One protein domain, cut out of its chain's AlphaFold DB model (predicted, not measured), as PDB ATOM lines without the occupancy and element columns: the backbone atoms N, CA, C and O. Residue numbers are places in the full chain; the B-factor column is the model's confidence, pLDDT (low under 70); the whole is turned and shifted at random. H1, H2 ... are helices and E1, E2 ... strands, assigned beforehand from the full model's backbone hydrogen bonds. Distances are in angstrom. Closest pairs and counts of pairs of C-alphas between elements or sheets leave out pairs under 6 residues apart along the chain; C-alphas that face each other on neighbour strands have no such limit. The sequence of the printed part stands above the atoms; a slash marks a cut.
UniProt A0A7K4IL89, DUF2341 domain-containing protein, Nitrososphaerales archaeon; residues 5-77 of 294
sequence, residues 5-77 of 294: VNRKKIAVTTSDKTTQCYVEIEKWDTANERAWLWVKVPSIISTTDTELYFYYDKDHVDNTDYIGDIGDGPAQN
ATOM      1  N   VAL A   5      36.292 133.735  16.348       91.94
ATOM      2  CA  VAL A   5      37.290 134.554  17.057       91.94
ATOM      3  C   VAL A   5      38.120 133.728  18.041       91.94
ATOM      4  O   VAL A   5      39.231 134.117  18.364       91.94
ATOM      5  N   ASN A   6      37.612 132.571  18.480       94.06
ATOM      6  CA  ASN A   6      38.280 131.699  19.446       94.06
ATOM      7  C   ASN A   6      39.094 130.578  18.779       94.06
ATOM      8  O   ASN A   6      39.523 129.656  19.468       94.06
ATOM      9  N   ARG A   7      39.299 130.615  17.455       96.00
ATOM     10  CA  ARG A   7      39.977 129.535  16.711       96.00
ATOM     11  C   ARG A   7      41.427 129.291  17.143       96.00
ATOM     12  O   ARG A   7      41.924 128.186  16.988       96.00
ATOM     13  N   LYS A   8      42.088 130.300  17.726       97.62
ATOM     14  CA  LYS A   8      43.453 130.196  18.275       97.62
ATOM     15  C   LYS A   8      43.488 129.828  19.760       97.62
ATOM     16  O   LYS A   8      44.568 129.708  20.330       97.62
ATOM     17  N   LYS A   9      42.335 129.606  20.399       96.69
ATOM     18  CA  LYS A   9      42.233 129.166  21.802       96.69
ATOM     19  C   LYS A   9      42.284 127.644  21.932       96.69
ATOM     20  O   LYS A   9      41.478 127.033  22.635       96.69
ATOM     21  N   ILE A  10      43.203 127.050  21.180       97.44
ATOM     22  CA  ILE A  10      43.433 125.613  21.108       97.44
ATOM     23  C   ILE A  10      44.906 125.307  21.368       97.44
ATOM     24  O   ILE A  10      45.774 126.174  21.245       97.44
ATOM     25  N   ALA A  11      45.193 124.057  21.701       98.00
ATOM     26  CA  ALA A  11      46.545 123.519  21.687       98.00
ATOM     27  C   ALA A  11      46.499 122.061  21.236       98.00
ATOM     28  O   ALA A  11      45.515 121.366  21.484       98.00
ATOM     29  N   VAL A  12      47.576 121.600  20.604       98.25
ATOM     30  CA  VAL A  12      47.821 120.172  20.400       98.25
ATOM     31  C   VAL A  12      49.120 119.825  21.098       98.25
ATOM     32  O   VAL A  12      50.116 120.506  20.865       98.25
ATOM     33  N   THR A  13      49.138 118.802  21.947       98.06
ATOM     34  CA  THR A  13      50.371 118.313  22.582       98.06
ATOM     35  C   THR A  13      50.653 116.864  22.217       98.06
ATOM     36  O   THR A  13      49.770 116.131  21.769       98.06
ATOM     37  N   THR A  14      51.909 116.460  22.390       97.19
ATOM     38  CA  THR A  14      52.319 115.052  22.355       97.19
ATOM     39  C   THR A  14      51.748 114.281  23.549       97.19
ATOM     40  O   THR A  14      51.126 114.844  24.452       97.19
ATOM     41  N   SER A  15      52.028 112.979  23.607       95.31
ATOM     42  CA  SER A  15      51.595 112.094  24.692       95.31
ATOM     43  C   SER A  15      52.033 112.528  26.103       95.31
ATOM     44  O   SER A  15      51.495 112.028  27.088       95.31
ATOM     45  N   ASP A  16      53.002 113.443  26.234       95.94
ATOM     46  CA  ASP A  16      53.443 113.981  27.528       95.94
ATOM     47  C   ASP A  16      52.519 115.080  28.096       95.94
ATOM     48  O   ASP A  16      52.746 115.539  29.216       95.94
ATOM     49  N   LYS A  17      51.480 115.490  27.347       95.88
ATOM     50  CA  LYS A  17      50.498 116.532  27.706       95.88
ATOM     51  C   LYS A  17      51.079 117.944  27.881       95.88
ATOM     52  O   LYS A  17      50.390 118.837  28.368       95.88
ATOM     53  N   THR A  18      52.330 118.174  27.488       96.00
ATOM     54  CA  THR A  18      53.068 119.427  27.729       96.00
ATOM     55  C   THR A  18      53.755 119.980  26.483       96.00
ATOM     56  O   THR A  18      53.722 121.188  26.247       96.00
ATOM     57  N   THR A  19      54.357 119.124  25.662       97.88
ATOM     58  CA  THR A  19      55.094 119.511  24.464       97.88
ATOM     59  C   THR A  19      54.108 119.823  23.352       97.88
ATOM     60  O   THR A  19      53.465 118.924  22.810       97.88
ATOM     61  N   GLN A  20      53.979 121.103  23.008       98.25
ATOM     62  CA  GLN A  20      53.044 121.547  21.979       98.25
ATOM     63  C   GLN A  20      53.540 121.250  20.559       98.25
ATOM     64  O   GLN A  20      54.728 121.354  20.253       98.25
ATOM     65  N   CYS A  21      52.599 120.910  19.686       98.56
ATOM     66  CA  CYS A  21      52.791 120.770  18.250       98.56
ATOM     67  C   CYS A  21      52.350 122.059  17.549       98.56
ATOM     68  O   CYS A  21      51.343 122.661  17.922       98.56
ATOM     69  N   TYR A  22      53.078 122.460  16.507       98.75
ATOM     70  CA  TYR A  22      52.631 123.541  15.632       98.75
ATOM     71  C   TYR A  22      51.368 123.130  14.873       98.75
ATOM     72  O   TYR A  22      51.266 121.984  14.419       98.75
ATOM     73  N   VAL A  23      50.441 124.073  14.720       98.75
ATOM     74  CA  VAL A  23      49.180 123.900  14.004       98.75
ATOM     75  C   VAL A  23      48.949 125.059  13.040       98.75
ATOM     76  O   VAL A  23      49.009 126.230  13.427       98.75
ATOM     77  N   GLU A  24      48.624 124.721  11.798       98.69
ATOM     78  CA  GLU A  24      48.032 125.640  10.833       98.69
ATOM     79  C   GLU A  24      46.516 125.448  10.812       98.69
ATOM     80  O   GLU A  24      46.015 124.333  10.663       98.69
ATOM     81  N   ILE A  25      45.785 126.548  10.956       98.06
ATOM     82  CA  ILE A  25      44.345 126.612  10.753       98.06
ATOM     83  C   ILE A  25      44.116 126.962   9.286       98.06
ATOM     84  O   ILE A  25      44.253 128.120   8.888       98.06
ATOM     85  N   GLU A  26      43.724 125.972   8.490       97.06
ATOM     86  CA  GLU A  26      43.273 126.230   7.123       97.06
ATOM     87  C   GLU A  26      41.878 126.855   7.140       97.06
ATOM     88  O   GLU A  26      41.596 127.839   6.451       97.06
ATOM     89  N   LYS A  27      40.993 126.296   7.972       95.00
ATOM     90  CA  LYS A  27      39.642 126.816   8.146       95.00
ATOM     91  C   LYS A  27      39.082 126.495   9.525       95.00
ATOM     92  O   LYS A  27      39.264 125.408  10.065       95.00
ATOM     93  N   TRP A  28      38.322 127.449  10.051       94.81
ATOM     94  CA  TRP A  28      37.513 127.316  11.252       94.81
ATOM     95  C   TRP A  28      36.139 127.922  10.989       94.81
ATOM     96  O   TRP A  28      36.044 129.089  10.623       94.81
ATOM     97  N   ASP A  29      35.090 127.119  11.119       94.12
ATOM     98  CA  ASP A  29      33.726 127.476  10.740       94.12
ATOM     99  C   ASP A  29      32.767 126.994  11.817       94.12
ATOM    100  O   ASP A  29      32.277 125.862  11.803       94.12
ATOM    101  N   THR A  30      32.531 127.865  12.798       93.38
ATOM    102  CA  THR A  30      31.655 127.537  13.927       93.38
ATOM    103  C   THR A  30      30.195 127.391  13.527       93.38
ATOM    104  O   THR A  30      29.482 126.616  14.156       93.38
ATOM    105  N   ALA A  31      29.750 128.077  12.471       93.62
ATOM    106  CA  ALA A  31      28.370 127.996  11.999       93.62
ATOM    107  C   ALA A  31      28.034 126.614  11.420       93.62
ATOM    108  O   ALA A  31      26.909 126.143  11.577       93.62
ATOM    109  N   ASN A  32      29.003 125.974  10.761       93.25
ATOM    110  CA  ASN A  32      28.841 124.648  10.165       93.25
ATOM    111  C   ASN A  32      29.510 123.529  10.974       93.25
ATOM    112  O   ASN A  32      29.548 122.397  10.496       93.25
ATOM    113  N   GLU A  33      30.048 123.846  12.155       92.94
ATOM    114  CA  GLU A  33      30.755 122.916  13.046       92.94
ATOM    115  C   GLU A  33      31.900 122.167  12.341       92.94
ATOM    116  O   GLU A  33      32.062 120.956  12.482       92.94
ATOM    117  N   ARG A  34      32.703 122.891  11.550       91.62
ATOM    118  CA  ARG A  34      33.829 122.320  10.793       91.62
ATOM    119  C   ARG A  34      35.120 123.071  11.054       91.62
ATOM    120  O   ARG A  34      35.144 124.299  11.090       91.62
ATOM    121  N   ALA A  35      36.209 122.322  11.150       93.81
ATOM    122  CA  ALA A  35      37.556 122.862  11.154       93.81
ATOM    123  C   ALA A  35      38.474 121.957  10.331       93.81
ATOM    124  O   ALA A  35      38.279 120.745  10.286       93.81
ATOM    125  N   TRP A  36      39.472 122.568   9.703       95.38
ATOM    126  CA  TRP A  36      40.564 121.887   9.022       95.38
ATOM    127  C   TRP A  36      41.864 122.399   9.627       95.38
ATOM    128  O   TRP A  36      42.164 123.595   9.556       95.38
ATOM    129  N   LEU A  37      42.570 121.493  10.299       96.81
ATOM    130  CA  LEU A  37      43.766 121.779  11.080       96.81
ATOM    131  C   LEU A  37      44.903 120.882  10.599       96.81
ATOM    132  O   LEU A  37      44.755 119.661  10.557       96.81
ATOM    133  N   TRP A  38      46.048 121.484  10.306       97.62
ATOM    134  CA  TRP A  38      47.265 120.768   9.946       97.62
ATOM    135  C   TRP A  38      48.229 120.785  11.115       97.62
ATOM    136  O   TRP A  38      48.659 121.850  11.546       97.62
ATOM    137  N   VAL A  39      48.573 119.609  11.634       97.50
ATOM    138  CA  VAL A  39      49.402 119.470  12.834       97.50
ATOM    139  C   VAL A  39      50.771 118.908  12.465       97.50
ATOM    140  O   VAL A  39      50.867 117.869  11.808       97.50
ATOM    141  N   LYS A  40      51.848 119.540  12.945       97.19
ATOM    142  CA  LYS A  40      53.201 118.976  12.845       97.19
ATOM    143  C   LYS A  40      53.417 117.903  13.903       97.19
ATOM    144  O   LYS A  40      53.894 118.180  15.002       97.19
ATOM    145  N   VAL A  41      53.068 116.670  13.557       94.25
ATOM    146  CA  VAL A  41      53.253 115.507  14.430       94.25
ATOM    147  C   VAL A  41      54.730 115.073  14.422       94.25
ATOM    148  O   VAL A  41      55.289 114.905  13.336       94.25
ATOM    149  N   PRO A  42      55.382 114.855  15.585       89.69
ATOM    150  CA  PRO A  42      56.811 114.518  15.640       89.69
ATOM    151  C   PRO A  42      57.190 113.238  14.885       89.69
ATOM    152  O   PRO A  42      58.224 113.185  14.222       89.69
ATOM    153  N   SER A  43      56.360 112.198  14.992       89.00
ATOM    154  CA  SER A  43      56.540 110.944  14.264       89.00
ATOM    155  C   SER A  43      55.238 110.156  14.188       89.00
ATOM    156  O   SER A  43      54.493 110.091  15.166       89.00
ATOM    157  N   ILE A  44      55.019 109.494  13.057       88.81
ATOM    158  CA  ILE A  44      53.948 108.517  12.855       88.81
ATOM    159  C   ILE A  44      54.615 107.225  12.386       88.81
ATOM    160  O   ILE A  44      55.415 107.248  11.448       88.81
ATOM    161  N   ILE A  45      54.312 106.107  13.042       88.25
ATOM    162  CA  ILE A  45      54.838 104.785  12.687       88.25
ATOM    163  C   ILE A  45      53.695 103.784  12.531       88.25
ATOM    164  O   ILE A  45      52.642 103.936  13.130       88.25
ATOM    165  N   SER A  46      53.886 102.742  11.723       85.88
ATOM    166  CA  SER A  46      52.804 101.806  11.371       85.88
ATOM    167  C   SER A  46      52.544 100.705  12.406       85.88
ATOM    168  O   SER A  46      51.778  99.787  12.128       85.88
ATOM    169  N   THR A  47      53.247 100.714  13.540       88.44
ATOM    170  CA  THR A  47      53.212  99.627  14.537       88.44
ATOM    171  C   THR A  47      52.504  99.999  15.831       88.44
ATOM    172  O   THR A  47      52.118  99.102  16.573       88.44
ATOM    173  N   THR A  48      52.384 101.289  16.124       91.38
ATOM    174  CA  THR A  48      51.773 101.813  17.349       91.38
ATOM    175  C   THR A  48      51.160 103.165  17.045       91.38
ATOM    176  O   THR A  48      51.769 103.954  16.320       91.38
ATOM    177  N   ASP A  49      50.009 103.435  17.644       91.81
ATOM    178  CA  ASP A  49      49.324 104.708  17.476       91.81
ATOM    179  C   ASP A  49      50.137 105.846  18.108       91.81
ATOM    180  O   ASP A  49      50.761 105.688  19.162       91.81
ATOM    181  N   THR A  50      50.152 106.999  17.438       93.38
ATOM    182  CA  THR A  50      50.729 108.226  17.989       93.38
ATOM    183  C   THR A  50      49.645 108.958  18.768       93.38
ATOM    184  O   THR A  50      48.710 109.489  18.175       93.38
ATOM    185  N   GLU A  51      49.781 109.016  20.091       94.19
ATOM    186  CA  GLU A  51      48.846 109.748  20.948       94.19
ATOM    187  C   GLU A  51      49.126 111.257  20.932       94.19
ATOM    188  O   GLU A  51      50.264 111.705  21.121       94.19
ATOM    189  N   LEU A  52      48.061 112.037  20.741       95.88
ATOM    190  CA  LEU A  52      48.048 113.495  20.798       95.88
ATOM    191  C   LEU A  52      46.872 113.952  21.660       95.88
ATOM    192  O   LEU A  52      45.825 113.307  21.674       95.88
ATOM    193  N   TYR A  53      47.019 115.100  22.315       96.94
ATOM    194  CA  TYR A  53      45.937 115.723  23.075       96.94
ATOM    195  C   TYR A  53      45.527 117.032  22.421       96.94
ATOM    196  O   TYR A  53      46.376 117.878  22.151       96.94
ATOM    197  N   PHE A  54      44.227 117.200  22.183       96.25
ATOM    198  CA  PHE A  54      43.639 118.426  21.653       96.25
ATOM    199  C   PHE A  54      42.915 119.172  22.774       96.25
ATOM    200  O   PHE A  54      41.998 118.636  23.393       96.25
ATOM    201  N   TYR A  55      43.312 120.417  23.017       96.12
ATOM    202  CA  TYR A  55      42.754 121.264  24.067       96.12
ATOM    203  C   TYR A  55      41.965 122.411  23.458       96.12
ATOM    204  O   TYR A  55      42.350 122.965  22.427       96.12
ATOM    205  N   TYR A  56      40.908 122.821  24.153       94.19
ATOM    206  CA  TYR A  56      40.181 124.054  23.882       94.19
ATOM    207  C   TYR A  56      39.800 124.727  25.198       94.19
ATOM    208  O   TYR A  56      39.172 124.106  26.051       94.19
ATOM    209  N   ASP A  57      40.119 126.013  25.335       94.06
ATOM    210  CA  ASP A  57      39.695 126.821  26.478       94.06
ATOM    211  C   ASP A  57      39.315 128.230  26.014       94.06
ATOM    212  O   ASP A  57      40.161 129.047  25.656       94.06
ATOM    213  N   LYS A  58      38.015 128.541  26.051       91.75
ATOM    214  CA  LYS A  58      37.487 129.842  25.618       91.75
ATOM    215  C   LYS A  58      38.007 131.024  26.447       91.75
ATOM    216  O   LYS A  58      37.968 132.153  25.953       91.75
ATOM    217  N   ASP A  59      38.444 130.790  27.681       93.81
ATOM    218  CA  ASP A  59      38.897 131.828  28.606       93.81
ATOM    219  C   ASP A  59      40.422 131.997  28.567       93.81
ATOM    220  O   ASP A  59      40.930 133.048  28.964       93.81
ATOM    221  N   HIS A  60      41.148 131.032  27.993       94.81
ATOM    222  CA  HIS A  60      42.581 131.146  27.752       94.81
ATOM    223  C   HIS A  60      42.894 132.217  26.697       94.81
ATOM    224  O   HIS A  60      42.083 132.522  25.818       94.81
ATOM    225  N   VAL A  61      44.078 132.818  26.774       96.62
ATOM    226  CA  VAL A  61      44.575 133.724  25.727       96.62
ATOM    227  C   VAL A  61      44.848 132.959  24.427       96.62
ATOM    228  O   VAL A  61      45.061 131.747  24.452       96.62
ATOM    229  N   ASP A  62      44.850 133.657  23.291       97.75
ATOM    230  CA  ASP A  62      45.190 133.038  22.005       97.75
ATOM    231  C   ASP A  62      46.599 132.432  22.049       97.75
ATOM    232  O   ASP A  62      47.556 133.069  22.492       97.75
ATOM    233  N   ASN A  63      46.728 131.201  21.558       98.19
ATOM    234  CA  ASN A  63      47.989 130.475  21.488       98.19
ATOM    235  C   ASN A  63      48.749 130.833  20.203       98.19
ATOM    236  O   ASN A  63      48.863 130.036  19.275       98.19
ATOM    237  N   THR A  64      49.251 132.063  20.127       98.12
ATOM    238  CA  THR A  64      49.933 132.571  18.923       98.12
ATOM    239  C   THR A  64      51.331 131.995  18.707       98.12
ATOM    240  O   THR A  64      51.914 132.217  17.650       98.12
ATOM    241  N   ASP A  65      51.873 131.275  19.691       98.44
ATOM    242  CA  ASP A  65      53.195 130.652  19.599       98.44
ATOM    243  C   ASP A  65      53.153 129.350  18.790       98.44
ATOM    244  O   ASP A  65      54.102 129.052  18.064       98.44
ATOM    245  N   TYR A  66      52.050 128.596  18.875       98.69
ATOM    246  CA  TYR A  66      51.907 127.287  18.227       98.69
ATOM    247  C   TYR A  66      50.745 127.200  17.239       98.69
ATOM    248  O   TYR A  66      50.754 126.301  16.403       98.69
ATOM    249  N   ILE A  67      49.787 128.131  17.270       98.69
ATOM    250  CA  ILE A  67      48.595 128.105  16.416       98.69
ATOM    251  C   ILE A  67      48.557 129.341  15.514       98.69
ATOM    252  O   ILE A  67      48.530 130.481  15.984       98.69
ATOM    253  N   GLY A  68      48.523 129.120  14.201       98.25
ATOM    254  CA  GLY A  68      48.526 130.181  13.194       98.25
ATOM    255  C   GLY A  68      47.506 129.935  12.093       98.25
ATOM    256  O   GLY A  68      47.183 128.790  11.802       98.25
ATOM    257  N   ASP A  69      47.002 131.004  11.483       97.62
ATOM    258  CA  ASP A  69      46.280 130.902  10.212       97.62
ATOM    259  C   ASP A  69      47.278 130.686   9.063       97.62
ATOM    260  O   ASP A  69      48.479 130.900   9.235       97.62
ATOM    261  N   ILE A  70      46.791 130.298   7.883       97.12
ATOM    262  CA  ILE A  70      47.598 130.170   6.655       97.12
ATOM    263  C   ILE A  70      48.530 131.383   6.484       97.12
ATOM    264  O   ILE A  70      48.078 132.528   6.415       97.12
ATOM    265  N   GLY A  71      49.837 131.122   6.398       94.00
ATOM    266  CA  GLY A  71      50.876 132.143   6.232       94.00
ATOM    267  C   GLY A  71      51.419 132.763   7.529       94.00
ATOM    268  O   GLY A  71      52.449 133.438   7.467       94.00
ATOM    269  N   ASP A  72      50.813 132.510   8.694       97.00
ATOM    270  CA  ASP A  72      51.342 132.942   9.997       97.00
ATOM    271  C   ASP A  72      52.615 132.165  10.393       97.00
ATOM    272  O   ASP A  72      52.905 131.080   9.891       97.00
ATOM    273  N   GLY A  73      53.373 132.682  11.367       97.31
ATOM    274  CA  GLY A  73      54.596 132.040  11.869       97.31
ATOM    275  C   GLY A  73      54.421 130.578  12.324       97.31
ATOM    276  O   GLY A  73      55.205 129.729  11.896       97.31
ATOM    277  N   PRO A  74      53.421 130.232  13.158       98.25
ATOM    278  CA  PRO A  74      53.211 128.842  13.568       98.25
ATOM    279  C   PRO A  74      52.809 127.921  12.412       98.25
ATOM    280  O   PRO A  74      53.329 126.812  12.309       98.25
ATOM    281  N   ALA A  75      51.967 128.414  11.504       97.81
ATOM    282  CA  ALA A  75      51.575 127.727  10.279       97.81
ATOM    283  C   ALA A  75      52.798 127.393   9.408       97.81
ATOM    284  O   ALA A  75      53.059 126.242   9.062       97.81
ATOM    285  N   GLN A  76      53.680 128.369   9.210       97.62
ATOM    286  CA  GLN A  76      54.942 128.158   8.515       97.62
ATOM    287  C   GLN A  76      55.880 127.142   9.192       97.62
ATOM    288  O   GLN A  76      56.632 126.444   8.508       97.62
ATOM    289  N   ASN A  77      55.841 127.014  10.524       98.00
ATOM    290  CA  ASN A  77      56.616 125.993  11.235       98.00
ATOM    291  C   ASN A  77      56.090 124.574  10.978       98.00
ATOM    292  O   ASN A  77      56.898 123.632  10.962       98.00
TER     293      ASN A  77
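Overview. This is residues 5 to 77 of the 294 residues of the protein "DUF2341 domain-containing protein" of Nitrososphaerales archaeon (UniProt A0A7K4IL89). A two-strand antiparallel ribbon, E1 and E4, lies partly over a mixed three-strand sheet in the order E3, E2, E5, with short helix H1 packed on the sheet at E5; residues 43 to 49 stick out. The printed part has 73 residues, with five named strands, then one named helix. It is mostly strand, with under half of the residues in named elements. It is compact, radius of gyration of the C-alphas 12.5 A, spanning 38 by 25 by 22 A.

Along the chain. E1, residues 10 to 14, begins at C-alpha (43.433, 125.613, 21.108). E2 is 23 to 29, 16.2 A; E3 34 to 39, 16.0 A; E4 52 to 56; E5 67 to 69. H1, 73 to 77, ends at C-alpha (56.616, 125.993, 11.235).

Arrangement. In E1 and E4, N 13 and O 53 are 2.9 A apart; in the hairpin E2 and E3, N 24 and O 38, 2.9 A; in parallel E2 and E5, N 68 and O 23, 3.0 A. H1 is over E5, height over the sheet 6.1 A, its O i to N i+4 pair within hydrogen-bond range.

Size, cuts and confidence. The E3 to E4 link is long. The printed part has no cut; no printed residue is under 70 in pLDDT.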